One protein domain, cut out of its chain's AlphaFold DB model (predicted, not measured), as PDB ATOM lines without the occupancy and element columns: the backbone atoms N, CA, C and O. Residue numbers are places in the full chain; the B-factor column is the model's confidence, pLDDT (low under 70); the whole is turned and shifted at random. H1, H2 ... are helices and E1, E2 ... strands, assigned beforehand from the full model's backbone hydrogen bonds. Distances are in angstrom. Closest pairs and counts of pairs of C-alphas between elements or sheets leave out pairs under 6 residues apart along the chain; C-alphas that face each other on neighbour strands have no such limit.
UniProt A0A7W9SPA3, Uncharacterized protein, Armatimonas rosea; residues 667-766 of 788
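AT A GLANCE: This is residues 667 to 766 of the 788 residues of an uncharacterized protein of Armatimonas rosea (UniProt A0A7W9SPA3). A short two-stranded hairpin, E1 and E2, lies in the middle of a loose set of helices, and its long loop reaches far out at one end, with residues 750 to 756 sticking out. H1, H3 and H4 stand side by side, each running opposite to the next, H2 packs on E1, and H5 leads into E1 without touching another helix. The printed part has 100 residues, in the order H1 H2 H3 H4 H5 E1 E2; it is mostly helix, with one antiparallel sheet, E1 - E2. It is compact, with a radius of gyration of the C-alphas of 14.4 A and spans of 43 by 30 by 25 A.

IN THESE COORDINATES: H1, residues 670 to 678, begins at C-alpha 670 (342.590, 405.906, 314.095) and is 12.5 A long. H2 is residues 681 to 688, H3 residues 700 to 710, 15.2 A, H4 residues 715 to 723, and H5 residues 728 to 737, 14.4 A. E1 is residues 739 to 743, and E2, residues 760 to 764, ends at C-alpha 764 (359.572, 411.807, 310.134).

HOW THE PARTS SIT: H1 and H3 touch, closest at the C-alphas of Pro 671 and Ala 709, 5.0 A, at a shallow tilt of 23 degrees, opposite ways. H3 and H4 form a helical hairpin, closest at the C-alphas of Thr 708 and Leu 718, 6.3 A. The closest C-alphas of H2 and E1, Val 687 and Arg 741, are 4.7 A apart. In the hairpin E1 and E2, N 763 and O 741 are 3.0 A apart, within hydrogen-bond range. In H1 to H5 every O i to N i+4 pair is within that range.

THE WHOLE: The C-alphas farthest apart, Thr 725 and Asp 748, are 43.6 A apart. The printed part has no cut; the links H2 to H3 and E1 to E2 are long. Mean pLDDT of the printed part is 70.2, and residues 711 to 719, 737 to 738 and 743 to 766 are under 70.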
ATOM      1  N   SER A 667     339.941 409.339 317.440       73.00
ATOM      2  CA  SER A 667     339.659 409.826 316.077       73.00
ATOM      3  C   SER A 667     340.885 410.439 315.385       73.00
ATOM      4  O   SER A 667     341.004 410.407 314.164       73.00
ATOM      5  N   ASN A 668     341.834 410.957 316.167       70.25
ATOM      6  CA  ASN A 668     343.048 411.587 315.651       70.25
ATOM      7  C   ASN A 668     344.105 410.565 315.212       70.25
ATOM      8  O   ASN A 668     344.884 410.841 314.304       70.25
ATOM      9  N   LEU A 669     344.144 409.396 315.857       73.94
ATOM     10  CA  LEU A 669     345.152 408.352 315.627       73.94
ATOM     11  C   LEU A 669     344.606 407.190 314.789       73.94
ATOM     12  O   LEU A 669     345.367 406.487 314.121       73.94
ATOM     13  N   ARG A 670     343.284 406.991 314.796       82.75
ATOM     14  CA  ARG A 670     342.590 405.906 314.095       82.75
ATOM     15  C   ARG A 670     342.919 405.862 312.595       82.75
ATOM     16  O   ARG A 670     343.275 404.779 312.124       82.75
ATOM     17  N   PRO A 671     342.898 406.971 311.824       82.56
ATOM     18  CA  PRO A 671     343.259 406.924 310.403       82.56
ATOM     19  C   PRO A 671     344.705 406.500 310.176       82.56
ATOM     20  O   PRO A 671     345.018 405.822 309.200       82.56
ATOM     21  N   THR A 672     345.588 406.852 311.104       81.94
ATOM     22  CA  THR A 672     347.001 406.497 311.060       81.94
ATOM     23  C   THR A 672     347.199 404.998 311.312       81.94
ATOM     24  O   THR A 672     347.962 404.354 310.589       81.94
ATOM     25  N   TRP A 673     346.451 404.403 312.248       86.88
ATOM     26  CA  TRP A 673     346.424 402.948 312.452       86.88
ATOM     27  C   TRP A 673     345.828 402.192 311.263       86.88
ATOM     28  O   TRP A 673     346.363 401.160 310.861       86.88
ATOM     29  N   ARG A 674     344.761 402.716 310.650       88.75
ATOM     30  CA  ARG A 674     344.169 402.133 309.434       88.75
ATOM     31  C   ARG A 674     345.111 402.231 308.232       88.75
ATOM     32  O   ARG A 674     345.201 401.296 307.439       88.75
ATOM     33  N   PHE A 675     345.881 403.313 308.118       88.25
ATOM     34  CA  PHE A 675     346.968 403.385 307.144       88.25
ATOM     35  C   PHE A 675     348.037 402.319 307.424       88.25
ATOM     36  O   PHE A 675     348.436 401.609 306.501       88.25
ATOM     37  N   TYR A 676     348.457 402.152 308.680       88.25
ATOM     38  CA  TYR A 676     349.407 401.110 309.071       88.25
ATOM     39  C   TYR A 676     348.908 399.691 308.737       88.25
ATOM     40  O   TYR A 676     349.681 398.860 308.253       88.25
ATOM     41  N   ASP A 677     347.612 399.424 308.921       90.31
ATOM     42  CA  ASP A 677     346.965 398.171 308.518       90.31
ATOM     43  C   ASP A 677     347.056 397.927 307.003       90.31
ATOM     44  O   ASP A 677     347.370 396.817 306.572       90.31
ATOM     45  N   SER A 678     346.897 398.986 306.200       90.00
ATOM     46  CA  SER A 678     346.961 398.918 304.733       90.00
ATOM     47  C   SER A 678     348.352 398.604 304.161       90.00
ATOM     48  O   SER A 678     348.474 398.271 302.980       90.00
ATOM     49  N   LEU A 679     349.412 398.706 304.971       90.31
ATOM     50  CA  LEU A 679     350.775 398.393 304.545       90.31
ATOM     51  C   LEU A 679     350.973 396.882 304.347       90.31
ATOM     52  O   LEU A 679     350.328 396.046 304.975       90.31
ATOM     53  N   THR A 680     351.930 396.498 303.503       91.88
ATOM     54  CA  THR A 680     352.354 395.089 303.420       91.88
ATOM     55  C   THR A 680     353.099 394.670 304.691       91.88
ATOM     56  O   THR A 680     353.643 395.510 305.408       91.88
ATOM     57  N   THR A 681     353.206 393.364 304.950       91.88
ATOM     58  CA  THR A 681     353.979 392.848 306.094       91.88
ATOM     59  C   THR A 681     355.423 393.360 306.089       91.88
ATOM     60  O   THR A 681     355.906 393.821 307.115       91.88
ATOM     61  N   SER A 682     356.092 393.375 304.928       91.69
ATOM     62  CA  SER A 682     357.464 393.895 304.821       91.69
ATOM     63  C   SER A 682     357.544 395.391 305.135       91.69
ATOM     64  O   SER A 682     358.464 395.812 305.830       91.69
ATOM     65  N   MET A 683     356.581 396.188 304.663       90.81
ATOM     66  CA  MET A 683     356.510 397.620 304.962       90.81
ATOM     67  C   MET A 683     356.251 397.878 306.450       90.81
ATOM     68  O   MET A 683     356.896 398.748 307.031       90.81
ATOM     69  N   ARG A 684     355.366 397.100 307.088       90.69
ATOM     70  CA  ARG A 684     355.128 397.175 308.538       90.69
ATOM     71  C   ARG A 684     356.393 396.873 309.336       90.69
ATOM     72  O   ARG A 684     356.688 397.613 310.272       90.69
ATOM     73  N   THR A 685     357.167 395.862 308.939       89.94
ATOM     74  CA  THR A 685     358.471 395.569 309.553       89.94
ATOM     75  C   THR A 685     359.440 396.742 309.399       89.94
ATOM     76  O   THR A 685     360.098 397.118 310.364       89.94
ATOM     77  N   SER A 686     359.504 397.367 308.218       87.00
ATOM     78  CA  SER A 686     360.341 398.555 308.001       87.00
ATOM     79  C   SER A 686     359.919 399.728 308.887       87.00
ATOM     80  O   SER A 686     360.778 400.335 309.519       87.00
ATOM     81  N   VAL A 687     358.616 400.002 309.001       83.62
ATOM     82  CA  VAL A 687     358.063 401.059 309.867       83.62
ATOM     83  C   VAL A 687     358.393 400.832 311.347       83.62
ATOM     84  O   VAL A 687     358.639 401.796 312.068       83.62
ATOM     85  N   GLN A 688     358.404 399.581 311.813       82.25
ATOM     86  CA  GLN A 688     358.779 399.242 313.192       82.25
ATOM     87  C   GLN A 688     360.302 399.271 313.431       82.25
ATOM     88  O   GLN A 688     360.747 399.270 314.577       82.25
ATOM     89  N   SER A 689     361.115 399.277 312.371       83.75
ATOM     90  CA  SER A 689     362.574 399.273 312.486       83.75
ATOM     91  C   SER A 689     363.132 400.655 312.829       83.75
ATOM     92  O   SER A 689     362.522 401.683 312.538       83.75
ATOM     93  N   GLU A 690     364.352 400.699 313.367       77.25
ATOM     94  CA  GLU A 690     365.051 401.968 313.612       77.25
ATOM     95  C   GLU A 690     365.263 402.795 312.340       77.25
ATOM     96  O   GLU A 690     365.261 404.022 312.403       77.25
ATOM     97  N   LYS A 691     365.407 402.125 311.188       79.19
ATOM     98  CA  LYS A 691     365.575 402.770 309.882       79.19
ATOM     99  C   LYS A 691     364.282 403.370 309.335       79.19
ATOM    100  O   LYS A 691     364.366 404.201 308.442       79.19
ATOM    101  N   GLY A 692     363.119 402.941 309.826       79.50
ATOM    102  CA  GLY A 692     361.815 403.333 309.298       79.50
ATOM    103  C   GLY A 692     361.576 402.920 307.836       79.50
ATOM    104  O   GLY A 692     362.358 402.205 307.205       79.50
ATOM    105  N   LEU A 693     360.450 403.371 307.288       83.62
ATOM    106  CA  LEU A 693     360.052 403.191 305.894       83.62
ATOM    107  C   LEU A 693     360.115 404.535 305.166       83.62
ATOM    108  O   LEU A 693     359.391 405.464 305.513       83.62
ATOM    109  N   SER A 694     360.949 404.641 304.132       83.19
ATOM    110  CA  SER A 694     361.004 405.859 303.314       83.19
ATOM    111  C   SER A 694     359.651 406.136 302.648       83.19
ATOM    112  O   SER A 694     359.056 405.241 302.047       83.19
ATOM    113  N   PHE A 695     359.193 407.388 302.687       81.88
ATOM    114  CA  PHE A 695     357.987 407.830 301.985       81.88
ATOM    115  C   PHE A 695     358.099 407.604 300.468       81.88
ATOM    116  O   PHE A 695     357.136 407.195 299.818       81.88
ATOM    117  N   GLY A 696     359.303 407.765 299.908       82.38
ATOM    118  CA  GLY A 696     359.591 407.458 298.507       82.38
ATOM    119  C   GLY A 696     359.369 405.984 298.140       82.38
ATOM    120  O   GLY A 696     359.054 405.690 296.988       82.38
ATOM    121  N   ALA A 697     359.449 405.061 299.104       86.56
ATOM    122  CA  ALA A 697     359.215 403.632 298.880       86.56
ATOM    123  C   ALA A 697     357.722 403.253 298.811       86.56
ATOM    124  O   ALA A 697     357.389 402.131 298.432       86.56
ATOM    125  N   LEU A 698     356.816 404.166 299.173       86.44
ATOM    126  CA  LEU A 698     355.379 403.956 299.024       86.44
ATOM    127  C   LEU A 698     354.946 404.141 297.565       86.44
ATOM    128  O   LEU A 698     355.398 405.066 296.889       86.44
ATOM    129  N   GLY A 699     354.006 403.313 297.102       87.75
ATOM    130  CA  GLY A 699     353.269 403.580 295.864       87.75
ATOM    131  C   GLY A 699     352.343 404.795 296.005       87.75
ATOM    132  O   GLY A 699     352.005 405.191 297.120       87.75
ATOM    133  N   LEU A 700     351.903 405.373 294.882       85.44
ATOM    134  CA  LEU A 700     351.096 406.606 294.861       85.44
ATOM    135  C   LEU A 700     349.831 406.525 295.734       85.44
ATOM    136  O   LEU A 700     349.554 407.450 296.490       85.44
ATOM    137  N   ASP A 701     349.112 405.401 295.691       85.12
ATOM    138  CA  ASP A 701     347.918 405.176 296.519       85.12
ATOM    139  C   ASP A 701     348.239 405.200 298.027       85.12
ATOM    140  O   ASP A 701     347.592 405.902 298.803       85.12
ATOM    141  N   ALA A 702     349.300 404.508 298.447       85.50
ATOM    142  CA  ALA A 702     349.727 404.493 299.845       85.50
ATOM    143  C   ALA A 702     350.233 405.870 300.308       85.50
ATOM    144  O   ALA A 702     349.968 406.266 301.440       85.50
ATOM    145  N   ARG A 703     350.900 406.637 299.436       85.06
ATOM    146  CA  ARG A 703     351.290 408.027 299.731       85.06
ATOM    147  C   ARG A 703     350.069 408.905 299.970       85.06
ATOM    148  O   ARG A 703     350.034 409.631 300.958       85.06
ATOM    149  N   GLN A 704     349.056 408.806 299.111       82.75
ATOM    150  CA  GLN A 704     347.819 409.570 299.261       82.75
ATOM    151  C   GLN A 704     347.095 409.220 300.567       82.75
ATOM    152  O   GLN A 704     346.656 410.116 301.290       82.75
ATOM    153  N   LYS A 705     347.014 407.926 300.904       83.31
ATOM    154  CA  LYS A 705     346.431 407.447 302.167       83.31
ATOM    155  C   LYS A 705     347.206 407.946 303.383       83.31
ATOM    156  O   LYS A 705     346.585 408.426 304.327       83.31
ATOM    157  N   PHE A 706     348.540 407.903 303.341       82.56
ATOM    158  CA  PHE A 706     349.386 408.462 304.397       82.56
ATOM    159  C   PHE A 706     349.121 409.952 304.592       82.56
ATOM    160  O   PHE A 706     348.846 410.379 305.706       82.56
ATOM    161  N   LEU A 707     349.169 410.741 303.514       78.25
ATOM    162  CA  LEU A 707     348.969 412.187 303.581       78.25
ATOM    163  C   LEU A 707     347.567 412.533 304.099       78.25
ATOM    164  O   LEU A 707     347.424 413.413 304.941       78.25
ATOM    165  N   THR A 708     346.549 411.792 303.662       77.19
ATOM    166  CA  THR A 708     345.174 411.939 304.158       77.19
ATOM    167  C   THR A 708     345.095 411.664 305.660       77.19
ATOM    168  O   THR A 708     344.520 412.457 306.395       77.19
ATOM    169  N   ALA A 709     345.711 410.576 306.133       76.56
ATOM    170  CA  ALA A 709     345.709 410.208 307.547       76.56
ATOM    171  C   ALA A 709     346.544 411.163 308.418       76.56
ATOM    172  O   ALA A 709     346.139 411.487 309.529       76.56
ATOM    173  N   ALA A 710     347.699 411.619 307.927       71.56
ATOM    174  CA  ALA A 710     348.612 412.493 308.659       71.56
ATOM    175  C   ALA A 710     348.094 413.937 308.751       71.56
ATOM    176  O   ALA A 710     348.314 414.604 309.756       71.56
ATOM    177  N   TYR A 711     347.383 414.416 307.725       69.56
ATOM    178  CA  TYR A 711     346.935 415.807 307.626       69.56
ATOM    179  C   TYR A 711     345.414 415.971 307.707       69.56
ATOM    180  O   TYR A 711     344.892 417.014 307.325       69.56
ATOM    181  N   GLN A 712     344.690 414.985 308.246       65.50
ATOM    182  CA  GLN A 712     343.222 415.003 308.324       65.50
ATOM    183  C   GLN A 712     342.625 416.246 309.019       65.50
ATOM    184  O   GLN A 712     341.496 416.636 308.731       65.50
ATOM    185  N   HIS A 713     343.382 416.898 309.906       60.56
ATOM    186  CA  HIS A 713     342.952 418.108 310.617       60.56
ATOM    187  C   HIS A 713     343.478 419.412 309.999       60.56
ATOM    188  O   HIS A 713     343.162 420.489 310.496       60.56
ATOM    189  N   ASN A 714     344.264 419.335 308.921       64.25
ATOM    190  CA  ASN A 714     344.686 420.490 308.135       64.25
ATOM    191  C   ASN A 714     343.831 420.550 306.865       64.25
ATOM    192  O   ASN A 714     344.209 420.011 305.830       64.25
ATOM    193  N   THR A 715     342.652 421.167 306.962       58.25
ATOM    194  CA  THR A 715     341.643 421.165 305.891       58.25
ATOM    195  C   THR A 715     342.171 421.738 304.576       58.25
ATOM    196  O   THR A 715     341.893 421.175 303.523       58.25
ATOM    197  N   GLU A 716     342.976 422.803 304.620       60.75
ATOM    198  CA  GLU A 716     343.556 423.423 303.422       60.75
ATOM    199  C   GLU A 716     344.554 422.487 302.733       60.75
ATOM    200  O   GLU A 716     344.451 422.235 301.530       60.75
ATOM    201  N   LEU A 717     345.483 421.906 303.499       65.19
ATOM    202  CA  LEU A 717     346.450 420.962 302.953       65.19
ATOM    203  C   LEU A 717     345.765 419.675 302.490       65.19
ATOM    204  O   LEU A 717     346.137 419.141 301.453       65.19
ATOM    205  N   LEU A 718     344.750 419.195 303.211       65.38
ATOM    206  CA  LEU A 718     343.976 418.009 302.856       65.38
ATOM    207  C   LEU A 718     343.191 418.215 301.558       65.38
ATOM    208  O   LEU A 718     343.230 417.354 300.683       65.38
ATOM    209  N   GLU A 719     342.527 419.361 301.392       68.25
ATOM    210  CA  GLU A 719     341.912 419.731 300.117       68.25
ATOM    211  C   GLU A 719     342.963 419.840 299.013       68.25
ATOM    212  O   GLU A 719     342.737 419.363 297.899       68.25
ATOM    213  N   GLY A 720     344.128 420.411 299.324       72.06
ATOM    214  CA  GLY A 720     345.271 420.469 298.423       72.06
ATOM    215  C   GLY A 720     345.716 419.079 297.963       72.06
ATOM    216  O   GLY A 720     345.872 418.843 296.763       72.06
ATOM    217  N   ILE A 721     345.851 418.144 298.908       71.44
ATOM    218  CA  ILE A 721     346.205 416.731 298.716       71.44
ATOM    219  C   ILE A 721     345.150 416.029 297.859       71.44
ATOM    220  O   ILE A 721     345.494 415.333 296.905       71.44
ATOM    221  N   GLN A 722     343.864 416.226 298.146       71.94
ATOM    222  CA  GLN A 722     342.761 415.610 297.402       71.94
ATOM    223  C   GLN A 722     342.634 416.154 295.975       71.94
ATOM    224  O   GLN A 722     342.323 415.403 295.055       71.94
ATOM    225  N   LYS A 723     342.897 417.450 295.781       78.31
ATOM    226  CA  LYS A 723     342.842 418.125 294.474       78.31
ATOM    227  C   LYS A 723     344.141 417.983 293.670       78.31
ATOM    228  O   LYS A 723     344.190 418.449 292.536       78.31
ATOM    229  N   GLY A 724     345.194 417.387 294.241       76.00
ATOM    230  CA  GLY A 724     346.514 417.290 293.605       76.00
ATOM    231  C   GLY A 724     347.202 418.647 293.406       76.00
ATOM    232  O   GLY A 724     347.984 418.811 292.479       76.00
ATOM    233  N   THR A 725     346.885 419.630 294.250       77.50
ATOM    234  CA  THR A 725     347.383 421.019 294.162       77.50
ATOM    235  C   THR A 725     348.456 421.340 295.203       77.50
ATOM    236  O   THR A 725     348.889 422.485 295.324       77.50
ATOM    237  N   VAL A 726     348.907 420.332 295.954       71.75
ATOM    238  CA  VAL A 726     350.008 420.466 296.915       71.75
ATOM    239  C   VAL A 726     351.278 420.911 296.186       71.75
ATOM    240  O   VAL A 726     351.576 420.353 295.128       71.75
ATOM    241  N   PRO A 727     352.064 421.859 296.732       74.00
ATOM    242  CA  PRO A 727     353.296 422.296 296.094       74.00
ATOM    243  C   PRO A 727     354.238 421.129 295.778       74.00
ATOM    244  O   PRO A 727     354.591 420.333 296.648       74.00
ATOM    245  N   ASP A 728     354.716 421.088 294.538       73.06
ATOM    246  CA  ASP A 728     355.687 420.106 294.042       73.06
ATOM    247  C   ASP A 728     356.929 419.996 294.940       73.06
ATOM    248  O   ASP A 728     357.501 418.923 295.119       73.06
ATOM    249  N   THR A 729     357.352 421.121 295.519       72.12
ATOM    250  CA  THR A 729     358.485 421.211 296.444       72.12
ATOM    251  C   THR A 729     358.236 420.445 297.741       72.12
ATOM    252  O   THR A 729     359.141 419.772 298.229       72.12
ATOM    253  N   PHE A 730     357.015 420.487 298.276       71.88
ATOM    254  CA  PHE A 730     356.633 419.761 299.484       71.88
ATOM    255  C   PHE A 730     356.668 418.247 299.256       71.88
ATOM    256  O   PHE A 730     357.297 417.522 300.026       71.88
ATOM    257  N   LEU A 731     356.073 417.770 298.157       72.38
ATOM    258  CA  LEU A 731     356.084 416.346 297.812       72.38
ATOM    259  C   LEU A 731     357.505 415.845 297.514       72.38
ATOM    260  O   LEU A 731     357.907 414.814 298.047       72.38
ATOM    261  N   LYS A 732     358.306 416.607 296.757       75.19
ATOM    262  CA  LYS A 732     359.715 416.267 296.480       75.19
ATOM    263  C   LYS A 732     360.564 416.233 297.751       75.19
ATOM    264  O   LYS A 732     361.456 415.394 297.872       75.19
ATOM    265  N   ASN A 733     360.291 417.107 298.718       70.56
ATOM    266  CA  ASN A 733     360.969 417.081 300.011       70.56
ATOM    267  C   ASN A 733     360.579 415.843 300.825       70.56
ATOM    268  O   ASN A 733     361.468 415.133 301.298       70.56
ATOM    269  N   LEU A 734     359.285 415.522 300.915       71.50
ATOM    270  CA  LEU A 734     358.799 414.286 301.537       71.50
ATOM    271  C   LEU A 734     359.427 413.037 300.907       71.50
ATOM    272  O   LEU A 734     359.879 412.151 301.622       71.50
ATOM    273  N   GLU A 735     359.511 412.973 299.581       75.12
ATOM    274  CA  GLU A 735     360.140 411.856 298.870       75.12
ATOM    275  C   GLU A 735     361.642 411.741 299.152       75.12
ATOM    276  O   GLU A 735     362.173 410.634 299.242       75.12
ATOM    277  N   ARG A 736     362.335 412.876 299.299       71.56
ATOM    278  CA  ARG A 736     363.795 412.927 299.446       71.56
ATOM    279  C   ARG A 736     364.283 412.599 300.855       71.56
ATOM    280  O   ARG A 736     365.371 412.034 300.992       71.56
ATOM    281  N   VAL A 737     363.552 413.027 301.884       66.94
ATOM    282  CA  VAL A 737     363.999 412.907 303.286       66.94
ATOM    283  C   VAL A 737     362.988 412.234 304.204       66.94
ATOM    284  O   VAL A 737     363.359 411.824 305.293       66.94
ATOM    285  N   GLY A 738     361.737 412.069 303.779       69.00
ATOM    286  CA  GLY A 738     360.689 411.518 304.619       69.00
ATOM    287  C   GLY A 738     360.892 410.043 304.942       69.00
ATOM    288  O   GLY A 738     360.913 409.199 304.042       69.00
ATOM    289  N   THR A 739     360.994 409.730 306.231       72.25
ATOM    290  CA  THR A 739     361.112 408.363 306.741       72.25
ATOM    291  C   THR A 739     360.118 408.143 307.861       72.25
ATOM    292  O   THR A 739     360.237 408.772 308.898       72.25
ATOM    293  N   MET A 740     359.172 407.234 307.658       78.06
ATOM    294  CA  MET A 740     358.100 406.902 308.589       78.06
ATOM    295  C   MET A 740     358.554 405.867 309.620       78.06
ATOM    296  O   MET A 740     358.984 404.772 309.243       78.06
ATOM    297  N   ARG A 741     358.383 406.163 310.911       77.38
ATOM    298  CA  ARG A 741     358.680 405.224 312.004       77.38
ATOM    299  C   ARG A 741     357.558 405.159 313.033       77.38
ATOM    300  O   ARG A 741     357.084 406.199 313.476       77.38
ATOM    301  N   LEU A 742     357.204 403.946 313.456       75.06
ATOM    302  CA  LEU A 742     356.264 403.724 314.552       75.06
ATOM    303  C   LEU A 742     356.960 403.877 315.909       75.06
ATOM    304  O   LEU A 742     357.859 403.100 316.237       75.06
ATOM    305  N   SER A 743     356.496 404.839 316.707       69.44
ATOM    306  CA  SER A 743     357.004 405.116 318.052       69.44
ATOM    307  C   SER A 743     355.891 404.912 319.085       69.44
ATOM    308  O   SER A 743     355.003 405.749 319.240       69.44
ATOM    309  N   ILE A 744     355.937 403.800 319.827       66.62
ATOM    310  CA  ILE A 744     354.995 403.549 320.928       66.62
ATOM    311  C   ILE A 744     355.700 403.802 322.268       66.62
ATOM    312  O   ILE A 744     356.766 403.220 322.483       66.62
ATOM    313  N   PRO A 745     355.137 404.626 323.176       60.22
ATOM    314  CA  PRO A 745     355.745 404.889 324.472       60.22
ATOM    315  C   PRO A 745     356.019 403.596 325.255       60.22
ATOM    316  O   PRO A 745     355.264 402.616 325.182       60.22
ATOM    317  N   ALA A 746     357.117 403.602 326.015       55.88
ATOM    318  CA  ALA A 746     357.403 402.560 326.992       55.88
ATOM    319  C   ALA A 746     356.425 402.665 328.174       55.88
ATOM    320  O   ALA A 746     356.034 403.766 328.558       55.88
ATOM    321  N   VAL A 747     356.058 401.515 328.749       49.62
ATOM    322  CA  VAL A 747     355.032 401.388 329.805       49.62
ATOM    323  C   VAL A 747     355.392 402.184 331.072       49.62
ATOM    324  O   VAL A 747     354.502 402.733 331.711       49.62
ATOM    325  N   ASP A 748     356.691 402.351 331.357       43.97
ATOM    326  CA  ASP A 748     357.211 402.978 332.586       43.97
ATOM    327  C   ASP A 748     358.031 404.259 332.339       43.97
ATOM    328  O   ASP A 748     358.846 404.658 333.174       43.97
ATOM    329  N   ALA A 749     357.884 404.909 331.178       42.28
ATOM    330  CA  ALA A 749     358.649 406.125 330.905       42.28
ATOM    331  C   ALA A 749     358.288 407.226 331.931       42.28
ATOM    332  O   ALA A 749     357.105 407.556 332.075       42.28
ATOM    333  N   PRO A 750     359.267 407.815 332.652       33.56
ATOM    334  CA  PRO A 750     358.986 408.864 333.620       33.56
ATOM    335  C   PRO A 750     358.322 410.043 332.909       33.56
ATOM    336  O   PRO A 750     358.883 410.611 331.973       33.56
ATOM    337  N   LYS A 751     357.121 410.417 333.367       38.31
ATOM    338  CA  LYS A 751     356.421 411.623 332.917       38.31
ATOM    339  C   LYS A 751     357.267 412.835 333.307       38.31
ATOM    340  O   LYS A 751     357.219 413.268 334.459       38.31
ATOM    341  N   LYS A 752     358.070 413.378 332.389       31.11
ATOM    342  CA  LYS A 752     358.719 414.668 332.637       31.11
ATOM    343  C   LYS A 752     357.639 415.754 332.684       31.11
ATOM    344  O   LYS A 752     356.740 415.741 331.840       31.11
ATOM    345  N   PRO A 753     357.705 416.715 333.621       25.03
ATOM    346  CA  PRO A 753     356.815 417.869 333.602       25.03
ATOM    347  C   PRO A 753     356.966 418.606 332.262       25.03
ATOM    348  O   PRO A 753     358.050 419.089 331.948       25.03
ATOM    349  N   GLY A 754     355.902 418.646 331.456       33.22
ATOM    350  CA  GLY A 754     355.884 419.306 330.143       33.22
ATOM    351  C   GLY A 754     356.047 418.393 328.916       33.22
ATOM    352  O   GLY A 754     355.755 418.844 327.812       33.22
ATOM    353  N   GLU A 755     356.422 417.116 329.068       30.78
ATOM    354  CA  GLU A 755     356.307 416.119 327.987       30.78
ATOM    355  C   GLU A 755     354.944 415.426 328.117       30.78
ATOM    356  O   GLU A 755     354.740 414.571 328.980       30.78
ATOM    357  N   ALA A 756     353.976 415.802 327.278       30.03
ATOM    358  CA  ALA A 756     352.761 415.004 327.160       30.03
ATOM    359  C   ALA A 756     353.121 413.638 326.537       30.03
ATOM    360  O   ALA A 756     353.931 413.588 325.606       30.03
ATOM    361  N   PRO A 757     352.551 412.525 327.037       32.16
ATOM    362  CA  PRO A 757     352.782 411.191 326.500       32.16
ATOM    363  C   PRO A 757     352.041 411.066 325.165       32.16
ATOM    364  O   PRO A 757     350.978 410.460 325.076       32.16
ATOM    365  N   PHE A 758     352.551 411.711 324.124       41.41
ATOM    366  CA  PHE A 758     351.972 411.601 322.797       41.41
ATOM    367  C   PHE A 758     352.424 410.280 322.170       41.41
ATOM    368  O   PHE A 758     353.618 409.995 322.064       41.41
ATOM    369  N   LEU A 759     351.455 409.462 321.760       38.41
ATOM    370  CA  LEU A 759     351.684 408.368 320.826       38.41
ATOM    371  C   LEU A 759     351.986 408.991 319.458       38.41
ATOM    372  O   LEU A 759     351.079 409.505 318.806       38.41
ATOM    373  N   PHE A 760     353.244 408.962 319.025       49.16
ATOM    374  CA  PHE A 760     353.618 409.377 317.673       49.16
ATOM    375  C   PHE A 760     353.607 408.148 316.771       49.16
ATOM    376  O   PHE A 760     354.537 407.341 316.775       49.16
ATOM    377  N   LEU A 761     352.528 407.968 316.006       47.38
ATOM    378  CA  LEU A 761     352.416 406.779 315.162       47.38
ATOM    379  C   LEU A 761     353.363 406.818 313.954       47.38
ATOM    380  O   LEU A 761     353.801 405.768 313.498       47.38
ATOM    381  N   PHE A 762     353.711 408.016 313.472       51.88
ATOM    382  CA  PHE A 762     354.753 408.217 312.470       51.88
ATOM    383  C   PHE A 762     355.598 409.441 312.807       51.88
ATOM    384  O   PHE A 762     355.138 410.573 312.674       51.88
ATOM    385  N   ASP A 763     356.844 409.202 313.207       51.97
ATOM    386  CA  ASP A 763     357.887 410.226 313.192       51.97
ATOM    387  C   ASP A 763     358.449 410.345 311.773       51.97
ATOM    388  O   ASP A 763     358.576 409.333 311.080       51.97
ATOM    389  N   MET A 764     358.808 411.564 311.359       49.97
ATOM    390  CA  MET A 764     359.572 411.807 310.134       49.97
ATOM    391  C   MET A 764     360.933 412.377 310.488       49.97
ATOM    392  O   MET A 764     361.045 413.467 311.042       49.97
ATOM    393  N   LEU A 765     361.960 411.584 310.200       46.34
ATOM    394  CA  LEU A 765     363.353 411.890 310.509       46.34
ATOM    395  C   LEU A 765     364.059 412.386 309.250       46.34
ATOM    396  O   LEU A 765     363.831 411.843 308.169       46.34
ATOM    397  N   ASP A 766     364.931 413.386 309.390       46.53
ATOM    398  CA  ASP A 766     365.847 413.746 308.309       46.53
ATOM    399  C   ASP A 766     366.995 412.717 308.199       46.53
ATOM    400  O   ASP A 766     367.124 411.789 309.004       46.53
TER     401      ASP A 766